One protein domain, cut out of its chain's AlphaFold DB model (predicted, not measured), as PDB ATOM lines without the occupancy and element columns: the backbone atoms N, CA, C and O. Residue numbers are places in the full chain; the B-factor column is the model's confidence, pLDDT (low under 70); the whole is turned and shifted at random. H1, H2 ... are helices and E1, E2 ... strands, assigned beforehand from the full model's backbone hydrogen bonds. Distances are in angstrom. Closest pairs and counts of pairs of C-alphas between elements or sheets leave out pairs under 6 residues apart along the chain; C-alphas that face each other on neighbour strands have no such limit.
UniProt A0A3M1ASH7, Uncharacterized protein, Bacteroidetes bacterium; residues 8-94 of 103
ATOM      1  N   VAL A   8     324.719 186.805 296.577       88.00
ATOM      2  CA  VAL A   8     326.166 186.998 296.525       88.00
ATOM      3  C   VAL A   8     326.455 188.297 295.779       88.00
ATOM      4  O   VAL A   8     325.875 188.583 294.732       88.00
ATOM      5  N   TYR A   9     327.348 189.103 296.339       92.06
ATOM      6  CA  TYR A   9     327.811 190.350 295.752       92.06
ATOM      7  C   TYR A   9     329.311 190.288 295.500       92.06
ATOM      8  O   TYR A   9     330.073 189.873 296.377       92.06
ATOM      9  N   LEU A  10     329.737 190.779 294.342       93.94
ATOM     10  CA  LEU A  10     331.140 190.987 294.006       93.94
ATOM     11  C   LEU A  10     331.424 192.485 294.043       93.94
ATOM     12  O   LEU A  10     330.730 193.263 293.391       93.94
ATOM     13  N   LYS A  11     332.431 192.889 294.816       95.69
ATOM     14  CA  LYS A  11     332.980 194.245 294.786       95.69
ATOM     15  C   LYS A  11     334.245 194.229 293.943       95.69
ATOM     16  O   LYS A  11     335.197 193.532 294.291       95.69
ATOM     17  N   PHE A  12     334.260 195.032 292.895       95.31
ATOM     18  CA  PHE A  12     335.417 195.222 292.038       95.31
ATOM     19  C   PHE A  12     336.367 196.295 292.577       95.31
ATOM     20  O   PHE A  12     335.943 197.210 293.293       95.31
ATOM     21  N   ALA A  13     337.644 196.198 292.215       92.38
ATOM     22  CA  ALA A  13     338.687 197.127 292.631       92.38
ATOM     23  C   ALA A  13     338.443 198.546 292.094       92.38
ATOM     24  O   ALA A  13     338.718 199.512 292.806       92.38
ATOM     25  N   SER A  14     337.838 198.700 290.905       91.94
ATOM     26  CA  SER A  14     337.424 200.021 290.404       91.94
ATOM     27  C   SER A  14     336.257 200.652 291.179       91.94
ATOM     28  O   SER A  14     335.966 201.833 290.993       91.94
ATOM     29  N   GLY A  15     335.592 199.900 292.068       90.88
ATOM     30  CA  GLY A  15     334.490 200.379 292.909       90.88
ATOM     31  C   GLY A  15     333.091 199.782 292.667       90.88
ATOM     32  O   GLY A  15     332.330 199.745 293.640       90.88
ATOM     33  N   PRO A  16     332.707 199.300 291.464       93.31
ATOM     34  CA  PRO A  16     331.396 198.702 291.225       93.31
ATOM     35  C   PRO A  16     331.101 197.518 292.144       93.31
ATOM     36  O   PRO A  16     331.975 196.706 292.453       93.31
ATOM     37  N   ILE A  17     329.834 197.397 292.542       93.44
ATOM     38  CA  ILE A  17     329.318 196.240 293.272       93.44
ATOM     39  C   ILE A  17     328.212 195.623 292.430       93.44
ATOM     40  O   ILE A  17     327.229 196.292 292.116       93.44
ATOM     41  N   VAL A  18     328.360 194.348 292.095       92.31
ATOM     42  CA  VAL A  18     327.380 193.605 291.301       92.31
ATOM     43  C   VAL A  18     326.796 192.466 292.117       92.31
ATOM     44  O   VAL A  18     327.485 191.852 292.932       92.31
ATOM     45  N   LYS A  19     325.515 192.194 291.898       90.56
ATOM     46  CA  LYS A  19     324.816 191.031 292.441       90.56
ATOM     47  C   LYS A  19     324.940 189.884 291.440       90.56
ATOM     48  O   LYS A  19     324.643 190.084 290.266       90.56
ATOM     49  N   ILE A  20     325.331 188.701 291.906       88.06
ATOM     50  CA  ILE A  20     325.297 187.466 291.115       88.06
ATOM     51  C   ILE A  20     324.193 186.548 291.636       88.06
ATOM     52  O   ILE A  20     323.811 186.611 292.810       88.06
ATOM     53  N   TYR A  21     323.646 185.741 290.734       79.94
ATOM     54  CA  TYR A  21     322.561 184.828 291.052       79.94
ATOM     55  C   TYR A  21     323.138 183.520 291.585       79.94
ATOM     56  O   TYR A  21     324.067 182.969 290.997       79.94
ATOM     57  N   ASN A  22     322.611 183.055 292.711       79.44
ATOM     58  CA  ASN A  22     323.032 181.817 293.339       79.44
ATOM     59  C   ASN A  22     321.877 180.826 293.273       79.44
ATOM     60  O   ASN A  22     320.862 181.051 293.929       79.44
ATOM     61  N   GLU A  23     322.050 179.758 292.505       75.69
ATOM     62  CA  GLU A  23     321.092 178.662 292.462       75.69
ATOM     63  C   GLU A  23     321.584 177.547 293.405       75.69
ATOM     64  O   GLU A  23     322.749 177.140 293.335       75.69
ATOM     65  N   PRO A  24     320.746 177.088 294.344       69.50
ATOM     66  CA  PRO A  24     321.035 175.912 295.155       69.50
ATOM     67  C   PRO A  24     321.026 174.660 294.267       69.50
ATOM     68  O   PRO A  24     320.060 174.427 293.542       69.50
ATOM     69  N   ASP A  25     322.081 173.848 294.329       69.62
ATOM     70  CA  ASP A  25     322.086 172.546 293.656       69.62
ATOM     71  C   ASP A  25     321.340 171.500 294.498       69.62
ATOM     72  O   ASP A  25     321.155 171.662 295.711       69.62
ATOM     73  N   GLU A  26     320.916 170.404 293.862       75.06
ATOM     74  CA  GLU A  26     320.296 169.291 294.581       75.06
ATOM     75  C   GLU A  26     321.268 168.733 295.644       75.06
ATOM     76  O   GLU A  26     322.446 168.509 295.347       75.06
ATOM     77  N   PRO A  27     320.810 168.497 296.889       72.50
ATOM     78  CA  PRO A  27     321.661 167.940 297.929       72.50
ATOM     79  C   PRO A  27     322.178 166.562 297.508       72.50
ATOM     80  O   PRO A  27     321.384 165.654 297.261       72.50
ATOM     81  N   GLU A  28     323.495 166.360 297.515       77.75
ATOM     82  CA  GLU A  28     324.092 165.041 297.285       77.75
ATOM     83  C   GLU A  28     324.579 164.441 298.605       77.75
ATOM     84  O   GLU A  28     325.241 165.102 299.408       77.75
ATOM     85  N   PHE A  29     324.255 163.170 298.859       80.19
ATOM     86  CA  PHE A  29     324.767 162.472 300.036       80.19
ATOM     87  C   PHE A  29     326.207 162.010 299.792       80.19
ATOM     88  O   PHE A  29     326.450 161.060 299.043       80.19
ATOM     89  N   ASP A  30     327.153 162.664 300.462       81.50
ATOM     90  CA  ASP A  30     328.564 162.307 300.432       81.50
ATOM     91  C   ASP A  30     328.807 161.142 301.404       81.50
ATOM     92  O   ASP A  30     328.676 161.275 302.625       81.50
ATOM     93  N   ARG A  31     329.120 159.966 300.848       84.12
ATOM     94  CA  ARG A  31     329.330 158.732 301.621       84.12
ATOM     95  C   ARG A  31     330.650 158.724 302.383       84.12
ATOM     96  O   ARG A  31     330.729 158.024 303.389       84.12
ATOM     97  N   ASP A  32     331.642 159.485 301.933       84.38
ATOM     98  CA  ASP A  32     332.960 159.531 302.566       84.38
ATOM     99  C   ASP A  32     332.917 160.404 303.824       84.38
ATOM    100  O   ASP A  32     333.531 160.081 304.841       84.38
ATOM    101  N   LEU A  33     332.127 161.480 303.782       78.31
ATOM    102  CA  LEU A  33     331.885 162.367 304.924       78.31
ATOM    103  C   LEU A  33     330.662 161.961 305.764       78.31
ATOM    104  O   LEU A  33     330.449 162.515 306.843       78.31
ATOM    105  N   VAL A  34     329.859 161.007 305.277       82.69
ATOM    106  CA  VAL A  34     328.591 160.558 305.882       82.69
ATOM    107  C   VAL A  34     327.660 161.751 306.161       82.69
ATOM    108  O   VAL A  34     327.036 161.857 307.218       82.69
ATOM    109  N   MET A  35     327.576 162.692 305.216       74.94
ATOM    110  CA  MET A  35     326.758 163.902 305.348       74.94
ATOM    111  C   MET A  35     326.189 164.374 304.008       74.94
ATOM    112  O   MET A  35     326.754 164.126 302.948       74.94
ATOM    113  N   TRP A  36     325.072 165.104 304.061       71.94
ATOM    114  CA  TRP A  36     324.525 165.784 302.887       71.94
ATOM    115  C   TRP A  36     325.390 166.994 302.535       71.94
ATOM    116  O   TRP A  36     325.532 167.928 303.331       71.94
ATOM    117  N   LYS A  37     325.970 166.969 301.338       72.56
ATOM    118  CA  LYS A  37     326.732 168.065 300.764       72.56
ATOM    119  C   LYS A  37     325.773 168.964 299.994       72.56
ATOM    120  O   LYS A  37     325.165 168.559 299.010       72.56
ATOM    121  N   MET A  38     325.653 170.196 300.470       65.38
ATOM    122  CA  MET A  38     324.913 171.254 299.789       65.38
ATOM    123  C   MET A  38     325.909 172.027 298.926       65.38
ATOM    124  O   MET A  38     326.862 172.606 299.462       65.38
ATOM    125  N   VAL A  39     325.726 171.998 297.610       69.38
ATOM    126  CA  VAL A  39     326.528 172.775 296.658       69.38
ATOM    127  C   VAL A  39     325.676 173.935 296.150       69.38
ATOM    128  O   VAL A  39     324.452 173.859 296.101       69.38
ATOM    129  N   HIS A  40     326.332 175.054 295.870       72.69
ATOM    130  CA  HIS A  40     325.692 176.263 295.376       72.69
ATOM    131  C   HIS A  40     326.382 176.678 294.091       72.69
ATOM    132  O   HIS A  40     327.598 176.912 294.088       72.69
ATOM    133  N   THR A  41     325.605 176.799 293.021       77.88
ATOM    134  CA  THR A  41     326.093 177.236 291.722       77.88
ATOM    135  C   THR A  41     325.784 178.717 291.539       77.88
ATOM    136  O   THR A  41     324.642 179.151 291.403       77.88
ATOM    137  N   CYS A  42     326.841 179.528 291.512       81.94
ATOM    138  CA  CYS A  42     326.736 180.943 291.180       81.94
ATOM    139  C   CYS A  42     326.759 181.132 289.660       81.94
ATOM    140  O   CYS A  42     327.787 180.922 289.012       81.94
ATOM    141  N   VAL A  43     325.639 181.573 289.093       83.62
ATOM    142  CA  VAL A  43     325.542 181.926 287.676       83.62
ATOM    143  C   VAL A  43     326.131 183.319 287.476       83.62
ATOM    144  O   VAL A  43     325.710 184.283 288.119       83.62
ATOM    145  N   ILE A  44     327.104 183.422 286.569       87.56
ATOM    146  CA  ILE A  44     327.760 184.681 286.203       87.56
ATOM    147  C   ILE A  44     327.201 185.174 284.857       87.56
ATOM    148  O   ILE A  44     327.472 184.558 283.824       87.56
ATOM    149  N   PRO A  45     326.433 186.278 284.845       88.88
ATOM    150  CA  PRO A  45     326.035 186.983 283.628       88.88
ATOM    151  C   PRO A  45     327.230 187.397 282.751       88.88
ATOM    152  O   PRO A  45     328.314 187.681 283.259       88.88
ATOM    153  N   ILE A  46     327.040 187.452 281.427       89.00
ATOM    154  CA  ILE A  46     328.119 187.722 280.450       89.00
ATOM    155  C   ILE A  46     328.757 189.108 280.647       89.00
ATOM    156  O   ILE A  46     329.969 189.267 280.514       89.00
ATOM    157  N   ASP A  47     327.962 190.115 280.988       90.69
ATOM    158  CA  ASP A  47     328.431 191.456 281.343       90.69
ATOM    159  C   ASP A  47     329.353 191.419 282.570       90.69
ATOM    160  O   ASP A  47     330.465 191.950 282.523       90.69
ATOM    161  N   ILE A  48     328.952 190.708 283.627       91.69
ATOM    162  CA  ILE A  48     329.775 190.517 284.829       91.69
ATOM    163  C   ILE A  48     331.035 189.712 284.501       91.69
ATOM    164  O   ILE A  48     332.114 190.052 284.982       91.69
ATOM    165  N   PHE A  49     330.946 188.698 283.639       92.44
ATOM    166  CA  PHE A  49     332.111 187.945 283.171       92.44
ATOM    167  C   PHE A  49     333.140 188.862 282.490       92.44
ATOM    168  O   PHE A  49     334.332 188.802 282.795       92.44
ATOM    169  N   HIS A  50     332.695 189.771 281.617       91.50
ATOM    170  CA  HIS A  50     333.579 190.760 281.000       91.50
ATOM    171  C   HIS A  50     334.154 191.763 282.007       91.50
ATOM    172  O   HIS A  50     335.298 192.187 281.841       91.50
ATOM    173  N   MET A  51     333.418 192.115 283.064       93.50
ATOM    174  CA  MET A  51     333.970 192.912 284.164       93.50
ATOM    175  C   MET A  51     335.065 192.146 284.909       93.50
ATOM    176  O   MET A  51     336.158 192.673 285.059       93.50
ATOM    177  N   MET A  52     334.821 190.888 285.293       93.06
ATOM    178  CA  MET A  52     335.798 190.023 285.980       93.06
ATOM    179  C   MET A  52     337.056 189.755 285.162       93.06
ATOM    180  O   MET A  52     338.113 189.477 285.721       93.06
ATOM    181  N   LYS A  53     336.954 189.853 283.836       93.12
ATOM    182  CA  LYS A  53     338.109 189.811 282.950       93.12
ATOM    183  C   LYS A  53     338.982 191.059 283.091       93.12
ATOM    184  O   LYS A  53     340.199 190.958 283.179       93.12
ATOM    185  N   ASN A  54     338.369 192.238 283.061       92.81
ATOM    186  CA  ASN A  54     339.094 193.504 282.937       92.81
ATOM    187  C   ASN A  54     339.401 194.166 284.286       92.81
ATOM    188  O   ASN A  54     340.239 195.061 284.344       92.81
ATOM    189  N   ASP A  55     338.730 193.741 285.352       95.12
ATOM    190  CA  ASP A  55     338.851 194.310 286.684       95.12
ATOM    191  C   ASP A  55     338.872 193.217 287.755       95.12
ATOM    192  O   ASP A  55     338.195 192.190 287.664       95.12
ATOM    193  N   LYS A  56     339.659 193.461 288.799       95.12
ATOM    194  CA  LYS A  56     339.866 192.523 289.895       95.12
ATOM    195  C   LYS A  56     338.697 192.581 290.865       95.12
ATOM    196  O   LYS A  56     338.205 193.653 291.206       95.12
ATOM    197  N   VAL A  57     338.274 191.423 291.361       95.94
ATOM    198  CA  VAL A  57     337.302 191.351 292.458       95.94
ATOM    199  C   VAL A  57     338.055 191.521 293.772       95.94
ATOM    200  O   VAL A  57     338.843 190.663 294.131       95.94
ATOM    201  N   GLU A  58     337.804 192.598 294.511       96.62
ATOM    202  CA  GLU A  58     338.443 192.875 295.805       96.62
ATOM    203  C   GLU A  58     337.766 192.099 296.945       96.62
ATOM    204  O   GLU A  58     338.418 191.603 297.869       96.62
ATOM    205  N   LYS A  59     336.427 192.028 296.920       95.81
ATOM    206  CA  LYS A  59     335.637 191.413 297.996       95.81
ATOM    207  C   LYS A  59     334.460 190.637 297.447       95.81
ATOM    208  O   LYS A  59     333.802 191.066 296.503       95.81
ATOM    209  N   ILE A  60     334.138 189.554 298.136       93.56
ATOM    210  CA  ILE A  60     332.932 188.768 297.914       93.56
ATOM    211  C   ILE A  60     332.091 188.873 299.177       93.56
ATOM    212  O   ILE A  60     332.568 188.592 300.276       93.56
ATOM    213  N   ARG A  61     330.840 189.304 299.049       92.12
ATOM    214  CA  ARG A  61     329.906 189.373 300.172       92.12
ATOM    215  C   ARG A  61     328.767 188.401 299.958       92.12
ATOM    216  O   ARG A  61     328.062 188.482 298.961       92.12
ATOM    217  N   ILE A  62     328.556 187.548 300.946       88.25
ATOM    218  CA  ILE A  62     327.446 186.607 300.998       88.25
ATOM    219  C   ILE A  62     326.488 187.122 302.067       88.25
ATOM    220  O   ILE A  62     326.875 187.318 303.225       88.25
ATOM    221  N   VAL A  63     325.260 187.424 301.660       85.81
ATOM    222  CA  VAL A  63     324.203 187.862 302.573       85.81
ATOM    223  C   VAL A  63     323.355 186.651 302.922       85.81
ATOM    224  O   VAL A  63     322.619 186.168 302.067       85.81
ATOM    225  N   TYR A  64     323.483 186.187 304.164       79.81
ATOM    226  CA  TYR A  64     322.610 185.181 304.760       79.81
ATOM    227  C   TYR A  64     321.392 185.854 305.399       79.81
ATOM    228  O   TYR A  64     321.370 187.077 305.559       79.81
ATOM    229  N   ASN A  65     320.401 185.052 305.793       77.12
ATOM    230  CA  ASN A  65     319.169 185.546 306.413       77.12
ATOM    231  C   ASN A  65     319.462 186.341 307.697       77.12
ATOM    232  O   ASN A  65     318.987 187.465 307.848       77.12
ATOM    233  N   ASP A  66     320.348 185.818 308.547       83.00
ATOM    234  CA  ASP A  66     320.611 186.400 309.870       83.00
ATOM    235  C   ASP A  66     321.944 187.152 309.974       83.00
ATOM    236  O   ASP A  66     322.174 187.907 310.920       83.00
ATOM    237  N   TYR A  67     322.863 186.953 309.025       83.44
ATOM    238  CA  TYR A  67     324.188 187.570 309.074       83.44
ATOM    239  C   TYR A  67     324.794 187.790 307.688       83.44
ATOM    240  O   TYR A  67     324.323 187.297 306.669       83.44
ATOM    241  N   LYS A  68     325.879 188.564 307.635       88.62
ATOM    242  CA  LYS A  68     326.601 188.867 306.394       88.62
ATOM    243  C   LYS A  68     328.040 188.405 306.540       88.62
ATOM    244  O   LYS A  68     328.717 188.828 307.473       88.62
ATOM    245  N   SER A  69     328.519 187.593 305.603       88.94
ATOM    246  CA  SER A  69     329.938 187.250 305.504       88.94
ATOM    247  C   SER A  69     330.580 188.060 304.391       88.94
ATOM    248  O   SER A  69     330.019 188.198 303.305       88.94
ATOM    249  N   THR A  70     331.741 188.650 304.663       93.75
ATOM    250  CA  THR A  70     332.535 189.351 303.649       93.75
ATOM    251  C   THR A  70     333.909 188.711 303.596       93.75
ATOM    252  O   THR A  70     334.659 188.772 304.565       93.75
ATOM    253  N   ILE A  71     334.227 188.125 302.452       93.25
ATOM    254  CA  ILE A  71     335.536 187.580 302.126       93.25
ATOM    255  C   ILE A  71     336.316 188.705 301.452       93.25
ATOM    256  O   ILE A  71     335.885 189.239 300.428       93.25
ATOM    257  N   VAL A  72     337.437 189.097 302.049       96.25
ATOM    258  CA  VAL A  72     338.378 190.048 301.450       96.25
ATOM    259  C   VAL A  72     339.473 189.237 300.780       96.25
ATOM    260  O   VAL A  72     340.108 188.423 301.446       96.25
ATOM    261  N   LEU A  73     339.664 189.432 299.478       94.69
ATOM    262  CA  LEU A  73     340.647 188.683 298.706       94.69
ATOM    263  C   LEU A  73     342.015 189.365 298.796       94.69
ATOM    264  O   LEU A  73     342.123 190.580 298.611       94.69
ATOM    265  N   SER A  74     343.062 188.585 299.065       96.38
ATOM    266  CA  SER A  74     344.445 189.065 298.953       96.38
ATOM    267  C   SER A  74     344.791 189.372 297.495       96.38
ATOM    268  O   SER A  74     344.205 188.786 296.594       96.38
ATOM    269  N   GLU A  75     345.775 190.238 297.243       95.69
ATOM    270  CA  GLU A  75     346.273 190.545 295.885       95.69
ATOM    271  C   GLU A  75     346.517 189.283 295.035       95.69
ATOM    272  O   GLU A  75     346.125 189.224 293.869       95.69
ATOM    273  N   GLU A  76     347.099 188.245 295.643       96.25
ATOM    274  CA  GLU A  76     347.335 186.948 295.001       96.25
ATOM    275  C   GLU A  76     346.024 186.244 294.624       96.25
ATOM    276  O   GLU A  76     345.876 185.778 293.499       96.25
ATOM    277  N   GLN A  77     345.040 186.211 295.528       95.62
ATOM    278  CA  GLN A  77     343.728 185.614 295.260       95.62
ATOM    279  C   GLN A  77     342.947 186.393 294.198       95.62
ATOM    280  O   GLN A  77     342.269 185.787 293.368       95.62
ATOM    281  N   GLN A  78     343.049 187.724 294.206       96.06
ATOM    282  CA  GLN A  78     342.435 188.577 293.191       96.06
ATOM    283  C   GLN A  78     343.010 188.272 291.807       96.06
ATOM    284  O   GLN A  78     342.255 188.115 290.847       96.06
ATOM    285  N   GLN A  79     344.338 188.147 291.711       96.06
ATOM    286  CA  GLN A  79     345.008 187.795 290.463       96.06
ATOM    287  C   GLN A  79     344.657 186.375 290.016       96.06
ATOM    288  O   GLN A  79     344.269 186.185 288.869       96.06
ATOM    289  N   ALA A  80     344.711 185.395 290.920       95.69
ATOM    290  CA  ALA A  80     344.383 184.007 290.608       95.69
ATOM    291  C   ALA A  80     342.944 183.855 290.086       95.69
ATOM    292  O   ALA A  80     342.695 183.091 289.152       95.69
ATOM    293  N   LEU A  81     341.995 184.611 290.650       93.94
ATOM    294  CA  LEU A  81     340.616 184.633 290.168       93.94
ATOM    295  C   LEU A  81     340.516 185.225 288.755       93.94
ATOM    296  O   LEU A  81     339.846 184.650 287.899       93.94
ATOM    297  N   GLN A  82     341.196 186.342 288.495       95.25
ATOM    298  CA  GLN A  82     341.226 186.965 287.170       95.25
ATOM    299  C   GLN A  82     341.881 186.044 286.124       95.25
ATOM    300  O   GLN A  82     341.367 185.880 285.016       95.25
ATOM    301  N   ASP A  83     342.967 185.365 286.490       95.94
ATOM    302  CA  ASP A  83     343.658 184.402 285.630       95.94
ATOM    303  C   ASP A  83     342.763 183.201 285.294       95.94
ATOM    304  O   ASP A  83     342.750 182.731 284.151       95.94
ATOM    305  N   ALA A  84     341.962 182.729 286.254       93.69
ATOM    306  CA  ALA A  84     340.974 181.679 286.023       93.69
ATOM    307  C   ALA A  84     339.900 182.116 285.010       93.69
ATOM    308  O   ALA A  84     339.574 181.357 284.095       93.69
ATOM    309  N   VAL A  85     339.407 183.355 285.106       94.19
ATOM    310  CA  VAL A  85     338.454 183.929 284.136       94.19
ATOM    311  C   VAL A  85     339.073 184.000 282.737       94.19
ATOM    312  O   VAL A  85     338.463 183.552 281.762       94.19
ATOM    313  N   HIS A  86     340.316 184.471 282.626       94.12
ATOM    314  CA  HIS A  86     341.049 184.478 281.356       94.12
ATOM    315  C   HIS A  86     341.286 183.073 280.791       94.12
ATOM    316  O   HIS A  86     341.280 182.882 279.574       94.12
ATOM    317  N   CYS A  87     341.497 182.071 281.646       94.50
ATOM    318  CA  CYS A  87     341.631 180.679 281.222       94.50
ATOM    319  C   CYS A  87     340.344 180.177 280.550       94.50
ATOM    320  O   CYS A  87     340.393 179.607 279.455       94.50
ATOM    321  N   VAL A  88     339.186 180.465 281.154       91.31
ATOM    322  CA  VAL A  88     337.871 180.131 280.588       91.31
ATOM    323  C   VAL A  88     337.650 180.848 279.253       91.31
ATOM    324  O   VAL A  88     337.276 180.204 278.274       91.31
ATOM    325  N   GLU A  89     337.956 182.145 279.164       91.06
ATOM    326  CA  GLU A  89     337.842 182.917 277.917       91.06
ATOM    327  C   GLU A  89     338.688 182.321 276.784       91.06
ATOM    328  O   GLU A  89     338.197 182.139 275.666       91.06
ATOM    329  N   LYS A  90     339.953 181.981 277.061       91.56
ATOM    330  CA  LYS A  90     340.843 181.352 276.074       91.56
ATOM    331  C   LYS A  90     340.263 180.034 275.576       91.56
ATOM    332  O   LYS A  90     340.312 179.753 274.378       91.56
ATOM    333  N   ARG A  91     339.690 179.232 276.479       90.62
ATOM    334  CA  ARG A  91     339.072 177.951 276.126       90.62
ATOM    335  C   ARG A  91     337.834 178.137 275.251       90.62
ATOM    336  O   ARG A  91     337.728 177.444 274.242       90.62
ATOM    337  N   LEU A  92     336.950 179.070 275.607       86.06
ATOM    338  CA  LEU A  92     335.754 179.408 274.829       86.06
ATOM    339  C   LEU A  92     336.124 179.951 273.442       86.06
ATOM    340  O   LEU A  92     335.580 179.501 272.437       86.06
ATOM    341  N   SER A  93     337.113 180.842 273.371       84.62
ATOM    342  CA  SER A  93     337.589 181.415 272.104       84.62
ATOM    343  C   SER A  93     338.189 180.353 271.178       84.62
ATOM    344  O   SER A  93     337.959 180.381 269.974       84.62
ATOM    345  N   ALA A  94     338.913 179.373 271.728       81.19
ATOM    346  CA  ALA A  94     339.458 178.257 270.954       81.19
ATOM    347  C   ALA A  94     338.377 177.295 270.427       81.19
ATOM    348  O   ALA A  94     338.600 176.611 269.430       81.19
TER     349      ALA A  94
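Overview. This is residues 8 to 94 of the 103 residues of an uncharacterized protein of Bacteroidetes bacterium (UniProt A0A3M1ASH7). One sheet of five antiparallel strands, curled like part of a barrel but open, has H1 and the long H2 at one end of its strands. From its E5 and E2 side a two-stranded arm reaches away, with the small hairpin of E3 and E4 at its tip, while H2 starts near E6 and runs past H1. The printed part has 87 residues, with two named helices and seven named strands in the order E1 E2 E3 E4 E5 H1 E6 E7 H2; the large sheet runs E5 E2 E1 E6 E7, and the class is mixed, helices and strands. The whole is loose, with a radius of gyration of the C-alphas of 15.1 A and spans of 41 by 37 by 24 A.

Arrangement. E1, residues 8 to 12, and E2, residues 17 to 24, form an antiparallel hairpin, with N 18 and O 10 2.9 A apart. E2 is staggered: residues 17 to 20 pair with E1, and residues 21 to 24 with the edge strand E5, residues 40 to 43, where N 41 and O 23 are 2.9 A apart. E3, residues 28 to 30, and E4, residues 35 to 37, form a hairpin, with N 37 and O 28 2.8 A apart; both are apart from the other named elements. E4 runs on into E5 across a break of 2 residues, at 2 degrees. E6, residues 57 to 63, is antiparallel to E1, with N 9 and O 61 2.8 A apart. E6 forms a hairpin with the other edge strand, E7, residues 68 to 72, with N 71 and O 60 2.8 A apart. H1, residues 46 to 54, is on the sheet at a height of 8.2 A, beside the strands and over none of them. H2, residues 75 to 94, only grazes the sheet with its residues 75 to 82; the closest C-alphas of E6 and H2, Val 57 and Gln 78, are 5.9 A apart. H2 touches H1 with residues 82 to 86 alone, at a steep tilt of 57 degrees, opposite ways; their closest C-alphas, Lys 53 and Gln 82, are 6.0 A apart. In H1 and H2 every O i to N i+4 pair is within hydrogen-bond range.

Along the chain. E1 begins at C-alpha 8, (326.166, 186.998, 296.525). E2 is 22.0 A long, E6 16.9 A and H1 12.7 A. H2 is 28.6 A long and ends at C-alpha 94, (339.458, 178.257, 270.954).

Size, cuts and confidence. The two C-alphas farthest apart, those of Asp 66 and Ala 94, are 44.0 A apart. The printed part has no cut, and its links between named elements are tight. The mean pLDDT of the printed part is 87.7; residues 24 to 25 and 38 to 39 are under 70.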